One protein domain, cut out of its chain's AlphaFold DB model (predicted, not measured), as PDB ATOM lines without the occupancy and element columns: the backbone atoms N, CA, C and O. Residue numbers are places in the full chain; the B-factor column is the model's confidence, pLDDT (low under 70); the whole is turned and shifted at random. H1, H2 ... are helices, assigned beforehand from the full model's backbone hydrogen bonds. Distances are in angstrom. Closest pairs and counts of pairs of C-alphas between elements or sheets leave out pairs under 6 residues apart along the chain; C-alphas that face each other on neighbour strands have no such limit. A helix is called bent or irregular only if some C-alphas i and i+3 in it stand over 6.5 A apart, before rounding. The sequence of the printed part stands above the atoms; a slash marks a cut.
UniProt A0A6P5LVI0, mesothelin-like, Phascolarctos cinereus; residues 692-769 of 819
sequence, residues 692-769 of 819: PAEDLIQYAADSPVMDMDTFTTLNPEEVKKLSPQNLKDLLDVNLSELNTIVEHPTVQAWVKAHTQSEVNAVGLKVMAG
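AT A GLANCE: This is residues 692 to 769 of the 819 residues of the protein "mesothelin-like" of Phascolarctos cinereus (UniProt A0A6P5LVI0). A sharply kinked helix, H4, makes one side of a compact cluster of short helices, with H3 and H5 packed together on the opposite side. H1 packs across the first part of H4 at one end of the longest axis, H6 and the unnamed stretch 762 to 769 lie toward the other end, and H2 covers a further side near H4 and H5. The printed part has 78 residues with six named helices, H1 to H6 in chain order, and no named strand, an all-helix domain. It is compact, with a radius of gyration of the C-alphas of 11.0 A and spans of 30 by 22 by 21 A.

IN THESE COORDINATES: H4, the longest helix, covers residues 724 to 740 and 17.8 A, from C-alpha 724 at (175.483, 209.761, 188.728) to C-alpha 740 at (159.870, 214.408, 181.507). It has a kink of 111 degrees near residue 731 and is irregular: C-alphas 730 and 733 are 9.5 A apart. H1, residues 693 to 701, spans 12.5 A from C-alpha 693 at (179.698, 202.187, 178.757). H5, residues 745 to 753, spans 12.3 A. H2 is residues 708 to 713, 8.7 A; H3 is 716 to 719, 5.0 A; H6 is 756 to 761, 8.4 A, ending at C-alpha 761 at (171.615, 213.276, 193.277).

HOW THE PARTS SIT: H4 touches H1 with residues 726 to 730 alone, about perpendicular at 89 degrees; the closest C-alphas, of Ala 700 and Leu 730, are 4.7 A apart. With residue 724 alone H4 only just touches H6, with 3 pairs of C-alphas within 8 A, the closest those of Pro 724 and Glu 758 at 6.0 A. H3 touches H5, closest at the C-alphas of Pro 716 and Thr 746, 4.5 A. H2 is close to H5 but not clearly touching, with the C-alphas of Thr 712 and Thr 746 at 6.2 A. H1 and H6 are apart. Every O i to N i+4 pair is within hydrogen-bond range in H1, H5 and H6, against 1 of 2 in H2 and 5 of 13 in H4, which has 8 of 14 O i to N i+3 pairs within range; H3 is too short for an O i to N i+4 pair.

THE WHOLE: The two C-alphas farthest apart, of Asp 702 and Met 767, are 30.0 A from each other. The printed part has no cut and no long link. Mean pLDDT of the printed part is 88.8, and residues 702 to 704 are under 70.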
ATOM      1  N   PRO A 692     179.588 201.122 173.985       95.88
ATOM      2  CA  PRO A 692     179.776 200.522 175.299       95.88
ATOM      3  C   PRO A 692     179.917 201.604 176.384       95.88
ATOM      4  O   PRO A 692     180.255 202.758 176.102       95.88
ATOM      5  N   ALA A 693     179.672 201.243 177.642       94.94
ATOM      6  CA  ALA A 693     179.698 202.187 178.757       94.94
ATOM      7  C   ALA A 693     181.059 202.872 178.955       94.94
ATOM      8  O   ALA A 693     181.093 204.040 179.329       94.94
ATOM      9  N   GLU A 694     182.168 202.188 178.668       93.69
ATOM     10  CA  GLU A 694     183.525 202.740 178.734       93.69
ATOM     11  C   GLU A 694     183.672 203.980 177.835       93.69
ATOM     12  O   GLU A 694     184.245 204.990 178.247       93.69
ATOM     13  N   ASP A 695     183.073 203.937 176.644       91.75
ATOM     14  CA  ASP A 695     183.111 205.040 175.687       91.75
ATOM     15  C   ASP A 695     182.157 206.164 176.089       91.75
ATOM     16  O   ASP A 695     182.502 207.337 175.976       91.75
ATOM     17  N   LEU A 696     180.981 205.832 176.633       92.38
ATOM     18  CA  LEU A 696     180.053 206.820 177.199       92.38
ATOM     19  C   LEU A 696     180.661 207.556 178.410       92.38
ATOM     20  O   LEU A 696     180.440 208.754 178.567       92.38
ATOM     21  N   ILE A 697     181.467 206.878 179.234       91.19
ATOM     22  CA  ILE A 697     182.245 207.492 180.324       91.19
ATOM     23  C   ILE A 697     183.335 208.411 179.759       91.19
ATOM     24  O   ILE A 697     183.528 209.511 180.277       91.19
ATOM     25  N   GLN A 698     184.022 207.992 178.691       86.62
ATOM     26  CA  GLN A 698     185.022 208.825 178.025       86.62
ATOM     27  C   GLN A 698     184.392 210.094 177.437       86.62
ATOM     28  O   GLN A 698     184.901 211.184 177.683       86.62
ATOM     29  N   TYR A 699     183.245 209.973 176.760       85.31
ATOM     30  CA  TYR A 699     182.467 211.127 176.316       85.31
ATOM     31  C   TYR A 699     182.095 212.035 177.485       85.31
ATOM     32  O   TYR A 699     182.328 213.229 177.385       85.31
ATOM     33  N   ALA A 700     181.580 211.500 178.598       84.12
ATOM     34  CA  ALA A 700     181.202 212.297 179.768       84.12
ATOM     35  C   ALA A 700     182.337 213.234 180.239       84.12
ATOM     36  O   ALA A 700     182.107 214.415 180.482       84.12
ATOM     37  N   ALA A 701     183.576 212.730 180.292       78.44
ATOM     38  CA  ALA A 701     184.743 213.510 180.707       78.44
ATOM     39  C   ALA A 701     185.064 214.703 179.777       78.44
ATOM     40  O   ALA A 701     185.613 215.705 180.234       78.44
ATOM     41  N   ASP A 702     184.688 214.626 178.496       69.94
ATOM     42  CA  ASP A 702     184.908 215.664 177.479       69.94
ATOM     43  C   ASP A 702     183.781 216.735 177.427       69.94
ATOM     44  O   ASP A 702     183.785 217.600 176.549       69.94
ATOM     45  N   SER A 703     182.834 216.724 178.379       61.44
ATOM     46  CA  SER A 703     181.726 217.703 178.525       61.44
ATOM     47  C   SER A 703     180.804 217.908 177.295       61.44
ATOM     48  O   SER A 703     180.541 219.053 176.894       61.44
ATOM     49  N   PRO A 704     180.284 216.840 176.658       66.56
ATOM     50  CA  PRO A 704     179.301 216.944 175.591       66.56
ATOM     51  C   PRO A 704     177.953 217.386 176.162       66.56
ATOM     52  O   PRO A 704     177.449 216.814 177.120       66.56
ATOM     53  N   VAL A 705     177.304 218.353 175.516       78.06
ATOM     54  CA  VAL A 705     175.899 218.674 175.807       78.06
ATOM     55  C   VAL A 705     175.020 217.719 174.995       78.06
ATOM     56  O   VAL A 705     174.542 218.081 173.917       78.06
ATOM     57  N   MET A 706     174.860 216.473 175.458       86.88
ATOM     58  CA  MET A 706     174.038 215.473 174.767       86.88
ATOM     59  C   MET A 706     172.556 215.846 174.861       86.88
ATOM     60  O   MET A 706     172.020 216.142 175.933       86.88
ATOM     61  N   ASP A 707     171.871 215.831 173.722       84.75
ATOM     62  CA  ASP A 707     170.429 216.037 173.648       84.75
ATOM     63  C   ASP A 707     169.624 214.792 174.059       84.75
ATOM     64  O   ASP A 707     170.093 213.655 173.992       84.75
ATOM     65  N   MET A 708     168.378 215.015 174.492       85.94
ATOM     66  CA  MET A 708     167.483 213.943 174.954       85.94
ATOM     67  C   MET A 708     167.129 212.940 173.850       85.94
ATOM     68  O   MET A 708     166.953 211.755 174.138       85.94
ATOM     69  N   ASP A 709     167.042 213.393 172.599       85.25
ATOM     70  CA  ASP A 709     166.737 212.522 171.463       85.25
ATOM     71  C   ASP A 709     167.902 211.527 171.256       85.25
ATOM     72  O   ASP A 709     167.672 210.327 171.165       85.25
ATOM     73  N   THR A 710     169.161 211.973 171.355       89.38
ATOM     74  CA  THR A 710     170.349 211.094 171.373       89.38
ATOM     75  C   THR A 710     170.374 210.194 172.609       89.38
ATOM     76  O   THR A 710     170.507 208.977 172.474       89.38
ATOM     77  N   PHE A 711     170.191 210.750 173.813       91.56
ATOM     78  CA  PHE A 711     170.235 209.985 175.067       91.56
ATOM     79  C   PHE A 711     169.215 208.831 175.095       91.56
ATOM     80  O   PHE A 711     169.508 207.739 175.583       91.56
ATOM     81  N   THR A 712     168.022 209.038 174.533       91.19
ATOM     82  CA  THR A 712     166.986 207.994 174.455       91.19
ATOM     83  C   THR A 712     167.317 206.871 173.462       91.19
ATOM     84  O   THR A 712     166.789 205.772 173.620       91.19
ATOM     85  N   THR A 713     168.243 207.064 172.513       91.94
ATOM     86  CA  THR A 713     168.720 205.980 171.623       91.94
ATOM     87  C   THR A 713     169.777 205.062 172.245       91.94
ATOM     88  O   THR A 713     169.997 203.964 171.721       91.94
ATOM     89  N   LEU A 714     170.419 205.480 173.345       94.44
ATOM     90  CA  LEU A 714     171.494 204.732 174.007       94.44
ATOM     91  C   LEU A 714     171.027 203.356 174.500       94.44
ATOM     92  O   LEU A 714     169.899 203.198 174.976       94.44
ATOM     93  N   ASN A 715     171.923 202.365 174.449       95.06
ATOM     94  CA  ASN A 715     171.654 201.023 174.961       95.06
ATOM     95  C   ASN A 715     171.405 201.053 176.490       95.06
ATOM     96  O   ASN A 715     172.334 201.356 177.246       95.06
ATOM     97  N   PRO A 716     170.200 200.692 176.985       95.19
ATOM     98  CA  PRO A 716     169.891 200.715 178.418       95.19
ATOM     99  C   PRO A 716     170.811 199.823 179.268       95.19
ATOM    100  O   PRO A 716     171.071 200.134 180.431       95.19
ATOM    101  N   GLU A 717     171.339 198.742 178.682       95.81
ATOM    102  CA  GLU A 717     172.254 197.809 179.353       95.81
ATOM    103  C   GLU A 717     173.658 198.389 179.577       95.81
ATOM    104  O   GLU A 717     174.362 197.942 180.483       95.81
ATOM    105  N   GLU A 718     174.040 199.405 178.801       96.56
ATOM    106  CA  GLU A 718     175.290 200.151 178.960       96.56
ATOM    107  C   GLU A 718     175.073 201.388 179.836       96.56
ATOM    108  O   GLU A 718     175.829 201.617 180.778       96.56
ATOM    109  N   VAL A 719     173.975 202.126 179.621       95.25
ATOM    110  CA  VAL A 719     173.642 203.315 180.425       95.25
ATOM    111  C   VAL A 719     173.527 202.983 181.912       95.25
ATOM    112  O   VAL A 719     174.018 203.749 182.735       95.25
ATOM    113  N   LYS A 720     172.967 201.826 182.290       94.75
ATOM    114  CA  LYS A 720     172.863 201.421 183.705       94.75
ATOM    115  C   LYS A 720     174.209 201.247 184.432       94.75
ATOM    116  O   LYS A 720     174.199 201.129 185.651       94.75
ATOM    117  N   LYS A 721     175.339 201.205 183.711       95.62
ATOM    118  CA  LYS A 721     176.698 201.132 184.275       95.62
ATOM    119  C   LYS A 721     177.297 202.519 184.572       95.62
ATOM    120  O   LYS A 721     178.353 202.601 185.192       95.62
ATOM    121  N   LEU A 722     176.661 203.600 184.108       94.81
ATOM    122  CA  LEU A 722     177.143 204.975 184.256       94.81
ATOM    123  C   LEU A 722     176.856 205.522 185.653       94.81
ATOM    124  O   LEU A 722     175.717 205.468 186.112       94.81
ATOM    125  N   SER A 723     177.856 206.137 186.287       94.25
ATOM    126  CA  SER A 723     177.666 206.774 187.594       94.25
ATOM    127  C   SER A 723     176.759 208.018 187.514       94.25
ATOM    128  O   SER A 723     176.624 208.627 186.445       94.25
ATOM    129  N   PRO A 724     176.207 208.489 188.651       93.19
ATOM    130  CA  PRO A 724     175.483 209.761 188.728       93.19
ATOM    131  C   PRO A 724     176.263 210.962 188.200       93.19
ATOM    132  O   PRO A 724     175.654 211.912 187.715       93.19
ATOM    133  N   GLN A 725     177.597 210.944 188.305       92.31
ATOM    134  CA  GLN A 725     178.432 212.023 187.790       92.31
ATOM    135  C   GLN A 725     178.538 211.946 186.264       92.31
ATOM    136  O   GLN A 725     178.284 212.943 185.601       92.31
ATOM    137  N   ASN A 726     178.745 210.755 185.689       92.88
ATOM    138  CA  ASN A 726     178.755 210.596 184.230       92.88
ATOM    139  C   ASN A 726     177.422 211.029 183.597       92.88
ATOM    140  O   ASN A 726     177.422 211.658 182.545       92.88
ATOM    141  N   LEU A 727     176.286 210.740 184.245       91.69
ATOM    142  CA  LEU A 727     174.974 211.169 183.751       91.69
ATOM    143  C   LEU A 727     174.784 212.697 183.821       91.69
ATOM    144  O   LEU A 727     174.111 213.265 182.963       91.69
ATOM    145  N   LYS A 728     175.393 213.372 184.807       89.69
ATOM    146  CA  LYS A 728     175.447 214.843 184.867       89.69
ATOM    147  C   LYS A 728     176.305 215.406 183.745       89.69
ATOM    148  O   LYS A 728     175.834 216.282 183.033       89.69
ATOM    149  N   ASP A 729     177.511 214.879 183.570       88.31
ATOM    150  CA  ASP A 729     178.492 215.423 182.628       88.31
ATOM    151  C   ASP A 729     178.097 215.178 181.158       88.31
ATOM    152  O   ASP A 729     178.408 215.994 180.297       88.31
ATOM    153  N   LEU A 730     177.356 214.096 180.869       89.12
ATOM    154  CA  LEU A 730     176.790 213.828 179.538       89.12
ATOM    155  C   LEU A 730     175.622 214.746 179.163       89.12
ATOM    156  O   LEU A 730     175.397 214.982 177.980       89.12
ATOM    157  N   LEU A 731     174.810 215.177 180.133       87.50
ATOM    158  CA  LEU A 731     173.548 215.873 179.856       87.50
ATOM    159  C   LEU A 731     173.612 217.372 180.157       87.50
ATOM    160  O   LEU A 731     172.910 218.142 179.503       87.50
ATOM    161  N   ASP A 732     174.424 217.783 181.132       85.50
ATOM    162  CA  ASP A 732     174.633 219.167 181.567       85.50
ATOM    163  C   ASP A 732     173.304 219.951 181.675       85.50
ATOM    164  O   ASP A 732     172.406 219.562 182.434       85.50
ATOM    165  N   VAL A 733     173.104 221.004 180.871       78.88
ATOM    166  CA  VAL A 733     171.874 221.813 180.844       78.88
ATOM    167  C   VAL A 733     170.601 221.006 180.556       78.88
ATOM    168  O   VAL A 733     169.502 221.455 180.895       78.88
ATOM    169  N   ASN A 734     170.703 219.817 179.958       83.69
ATOM    170  CA  ASN A 734     169.573 218.945 179.635       83.69
ATOM    171  C   ASN A 734     169.184 217.992 180.778       83.69
ATOM    172  O   ASN A 734     168.084 217.448 180.739       83.69
ATOM    173  N   LEU A 735     170.005 217.839 181.828       87.19
ATOM    174  CA  LEU A 735     169.788 216.884 182.929       87.19
ATOM    175  C   LEU A 735     168.386 216.969 183.564       87.19
ATOM    176  O   LEU A 735     167.766 215.954 183.877       87.19
ATOM    177  N   SER A 736     167.854 218.183 183.721       85.12
ATOM    178  CA  SER A 736     166.527 218.417 184.309       85.12
ATOM    179  C   SER A 736     165.372 217.794 183.512       85.12
ATOM    180  O   SER A 736     164.318 217.506 184.089       85.12
ATOM    181  N   GLU A 737     165.564 217.533 182.214       83.06
ATOM    182  CA  GLU A 737     164.555 216.955 181.321       83.06
ATOM    183  C   GLU A 737     164.342 215.455 181.535       83.06
ATOM    184  O   GLU A 737     163.297 214.947 181.126       83.06
ATOM    185  N   LEU A 738     165.232 214.760 182.258       87.69
ATOM    186  CA  LEU A 738     165.031 213.356 182.642       87.69
ATOM    187  C   LEU A 738     163.689 213.136 183.363       87.69
ATOM    188  O   LEU A 738     163.029 212.122 183.146       87.69
ATOM    189  N   ASN A 739     163.222 214.122 184.144       86.62
ATOM    190  CA  ASN A 739     161.912 214.084 184.807       86.62
ATOM    191  C   ASN A 739     160.713 214.097 183.830       86.62
ATOM    192  O   ASN A 739     159.598 213.785 184.238       86.62
ATOM    193  N   THR A 740     160.915 214.441 182.553       83.94
ATOM    194  CA  THR A 740     159.870 214.408 181.507       83.94
ATOM    195  C   THR A 740     159.807 213.076 180.756       83.94
ATOM    196  O   THR A 740     158.808 212.796 180.099       83.94
ATOM    197  N   ILE A 741     160.849 212.245 180.877       87.31
ATOM    198  CA  ILE A 741     161.013 210.959 180.177       87.31
ATOM    199  C   ILE A 741     161.312 209.804 181.148       87.31
ATOM    200  O   ILE A 741     161.940 208.815 180.782       87.31
ATOM    201  N   VAL A 742     160.844 209.916 182.394       88.88
ATOM    202  CA  VAL A 742     161.050 208.943 183.484       88.88
ATOM    203  C   VAL A 742     160.673 207.511 183.098       88.88
ATOM    204  O   VAL A 742     161.367 206.570 183.471       88.88
ATOM    205  N   GLU A 743     159.591 207.343 182.339       89.75
ATOM    206  CA  GLU A 743     159.096 206.036 181.889       89.75
ATOM    207  C   GLU A 743     159.898 205.454 180.710       89.75
ATOM    208  O   GLU A 743     159.662 204.318 180.298       89.75
ATOM    209  N   HIS A 744     160.857 206.201 180.150       93.69
ATOM    210  CA  HIS A 744     161.664 205.726 179.031       93.69
ATOM    211  C   HIS A 744     162.569 204.557 179.468       93.69
ATOM    212  O   HIS A 744     163.231 204.668 180.506       93.69
ATOM    213  N   PRO A 745     162.682 203.460 178.684       93.38
ATOM    214  CA  PRO A 745     163.464 202.278 179.062       93.38
ATOM    215  C   PRO A 745     164.898 202.576 179.518       93.38
ATOM    216  O   PRO A 745     165.361 201.993 180.494       93.38
ATOM    217  N   THR A 746     165.577 203.521 178.862       94.12
ATOM    218  CA  THR A 746     166.938 203.970 179.205       94.12
ATOM    219  C   THR A 746     167.025 204.581 180.610       94.12
ATOM    220  O   THR A 746     167.924 204.241 181.375       94.12
ATOM    221  N   VAL A 747     166.061 205.434 180.986       94.31
ATOM    222  CA  VAL A 747     165.999 206.056 182.322       94.31
ATOM    223  C   VAL A 747     165.616 205.013 183.370       94.31
ATOM    224  O   VAL A 747     166.259 204.913 184.412       94.31
ATOM    225  N   GLN A 748     164.620 204.177 183.068       93.88
ATOM    226  CA  GLN A 748     164.181 203.085 183.937       93.88
ATOM    227  C   GLN A 748     165.300 202.080 184.241       93.88
ATOM    228  O   GLN A 748     165.412 201.631 185.379       93.88
ATOM    229  N   ALA A 749     166.129 201.723 183.257       93.75
ATOM    230  CA  ALA A 749     167.267 200.826 183.460       93.75
ATOM    231  C   ALA A 749     168.305 201.432 184.415       93.75
ATOM    232  O   ALA A 749     168.768 200.747 185.327       93.75
ATOM    233  N   TRP A 750     168.609 202.726 184.261       95.31
ATOM    234  CA  TRP A 750     169.519 203.441 185.156       95.31
ATOM    235  C   TRP A 750     168.966 203.544 186.585       95.31
ATOM    236  O   TRP A 750     169.633 203.123 187.529       95.31
ATOM    237  N   VAL A 751     167.720 204.004 186.749       94.06
ATOM    238  CA  VAL A 751     167.042 204.140 188.057       94.06
ATOM    239  C   VAL A 751     166.941 202.803 188.796       94.06
ATOM    240  O   VAL A 751     167.029 202.765 190.025       94.06
ATOM    241  N   LYS A 752     166.774 201.690 188.071       91.81
ATOM    242  CA  LYS A 752     166.696 200.352 188.674       91.81
ATOM    243  C   LYS A 752     168.042 199.817 189.161       91.81
ATOM    244  O   LYS A 752     168.047 199.018 190.092       91.81
ATOM    245  N   ALA A 753     169.147 200.247 188.554       92.12
ATOM    246  CA  ALA A 753     170.495 199.805 188.908       92.12
ATOM    247  C   ALA A 753     171.141 200.613 190.052       92.12
ATOM    248  O   ALA A 753     172.097 200.134 190.653       92.12
ATOM    249  N   HIS A 754     170.617 201.800 190.367       93.25
ATOM    250  CA  HIS A 754     171.197 202.727 191.345       93.25
ATOM    251  C   HIS A 754     170.396 202.801 192.652       93.25
ATOM    252  O   HIS A 754     169.250 202.352 192.731       93.25
ATOM    253  N   THR A 755     171.009 203.376 193.689       92.56
ATOM    254  CA  THR A 755     170.393 203.620 195.004       92.56
ATOM    255  C   THR A 755     169.577 204.915 195.040       92.56
ATOM    256  O   THR A 755     169.728 205.804 194.198       92.56
ATOM    257  N   GLN A 756     168.725 205.086 196.060       90.62
ATOM    258  CA  GLN A 756     167.876 206.282 196.169       90.62
ATOM    259  C   GLN A 756     168.679 207.585 196.300       90.62
ATOM    260  O   GLN A 756     168.286 208.597 195.724       90.62
ATOM    261  N   SER A 757     169.816 207.578 197.005       89.25
ATOM    262  CA  SER A 757     170.687 208.763 197.093       89.25
ATOM    263  C   SER A 757     171.257 209.162 195.732       89.25
ATOM    264  O   SER A 757     171.390 210.348 195.453       89.25
ATOM    265  N   GLU A 758     171.581 208.193 194.881       91.62
ATOM    266  CA  GLU A 758     172.147 208.424 193.551       91.62
ATOM    267  C   GLU A 758     171.092 208.957 192.576       91.62
ATOM    268  O   GLU A 758     171.330 209.951 191.889       91.62
ATOM    269  N   VAL A 759     169.887 208.374 192.595       91.12
ATOM    270  CA  VAL A 759     168.726 208.856 191.830       91.12
ATOM    271  C   VAL A 759     168.335 210.279 192.252       91.12
ATOM    272  O   VAL A 759     168.142 211.153 191.406       91.12
ATOM    273  N   ASN A 760     168.323 210.558 193.558       89.69
ATOM    274  CA  ASN A 760     168.086 211.907 194.071       89.69
ATOM    275  C   ASN A 760     169.204 212.883 193.655       89.69
ATOM    276  O   ASN A 760     168.923 214.041 193.348       89.69
ATOM    277  N   ALA A 761     170.465 212.435 193.612       90.62
ATOM    278  CA  ALA A 761     171.615 213.276 193.277       90.62
ATOM    279  C   ALA A 761     171.623 213.769 191.820       90.62
ATOM    280  O   ALA A 761     172.260 214.791 191.552       90.62
ATOM    281  N   VAL A 762     170.930 213.088 190.898       90.44
ATOM    282  CA  VAL A 762     170.694 213.549 189.511       90.44
ATOM    283  C   VAL A 762     169.372 214.316 189.344       90.44
ATOM    284  O   VAL A 762     169.018 214.712 188.238       90.44
ATOM    285  N   GLY A 763     168.638 214.563 190.435       87.56
ATOM    286  CA  GLY A 763     167.396 215.340 190.433       87.56
ATOM    287  C   GLY A 763     166.159 214.583 189.937       87.56
ATOM    288  O   GLY A 763     165.142 215.219 189.648       87.56
ATOM    289  N   LEU A 764     166.222 213.252 189.838       88.88
ATOM    290  CA  LEU A 764     165.091 212.403 189.460       88.88
ATOM    291  C   LEU A 764     164.146 212.179 190.648       88.88
ATOM    292  O   LEU A 764     164.570 211.802 191.738       88.88
ATOM    293  N   LYS A 765     162.842 212.381 190.431       85.06
ATOM    294  CA  LYS A 765     161.803 212.285 191.475       85.06
ATOM    295  C   LYS A 765     161.081 210.930 191.482       85.06
ATOM    296  O   LYS A 765     159.854 210.883 191.464       85.06
ATOM    297  N   VAL A 766     161.838 209.831 191.494       87.19
ATOM    298  CA  VAL A 766     161.302 208.456 191.473       87.19
ATOM    299  C   VAL A 766     161.961 207.534 192.489       87.19
ATOM    300  O   VAL A 766     163.071 207.793 192.951       87.19
ATOM    301  N   MET A 767     161.269 206.440 192.823       83.56
ATOM    302  CA  MET A 767     161.835 205.372 193.646       83.56
ATOM    303  C   MET A 767     162.899 204.598 192.865       83.56
ATOM    304  O   MET A 767     162.650 204.134 191.752       83.56
ATOM    305  N   ALA A 768     164.073 204.460 193.469       84.81
ATOM    306  CA  ALA A 768     165.186 203.686 192.944       84.81
ATOM    307  C   ALA A 768     164.946 202.173 193.080       84.81
ATOM    308  O   ALA A 768     164.228 201.727 193.978       84.81
ATOM    309  N   GLY A 769     165.553 201.375 192.197       76.25
ATOM    310  CA  GLY A 769     165.414 199.914 192.241       76.25
ATOM    311  C   GLY A 769     166.375 199.217 193.201       76.25
ATOM    312  O   GLY A 769     166.041 198.143 193.701       76.25
TER     313      GLY A 769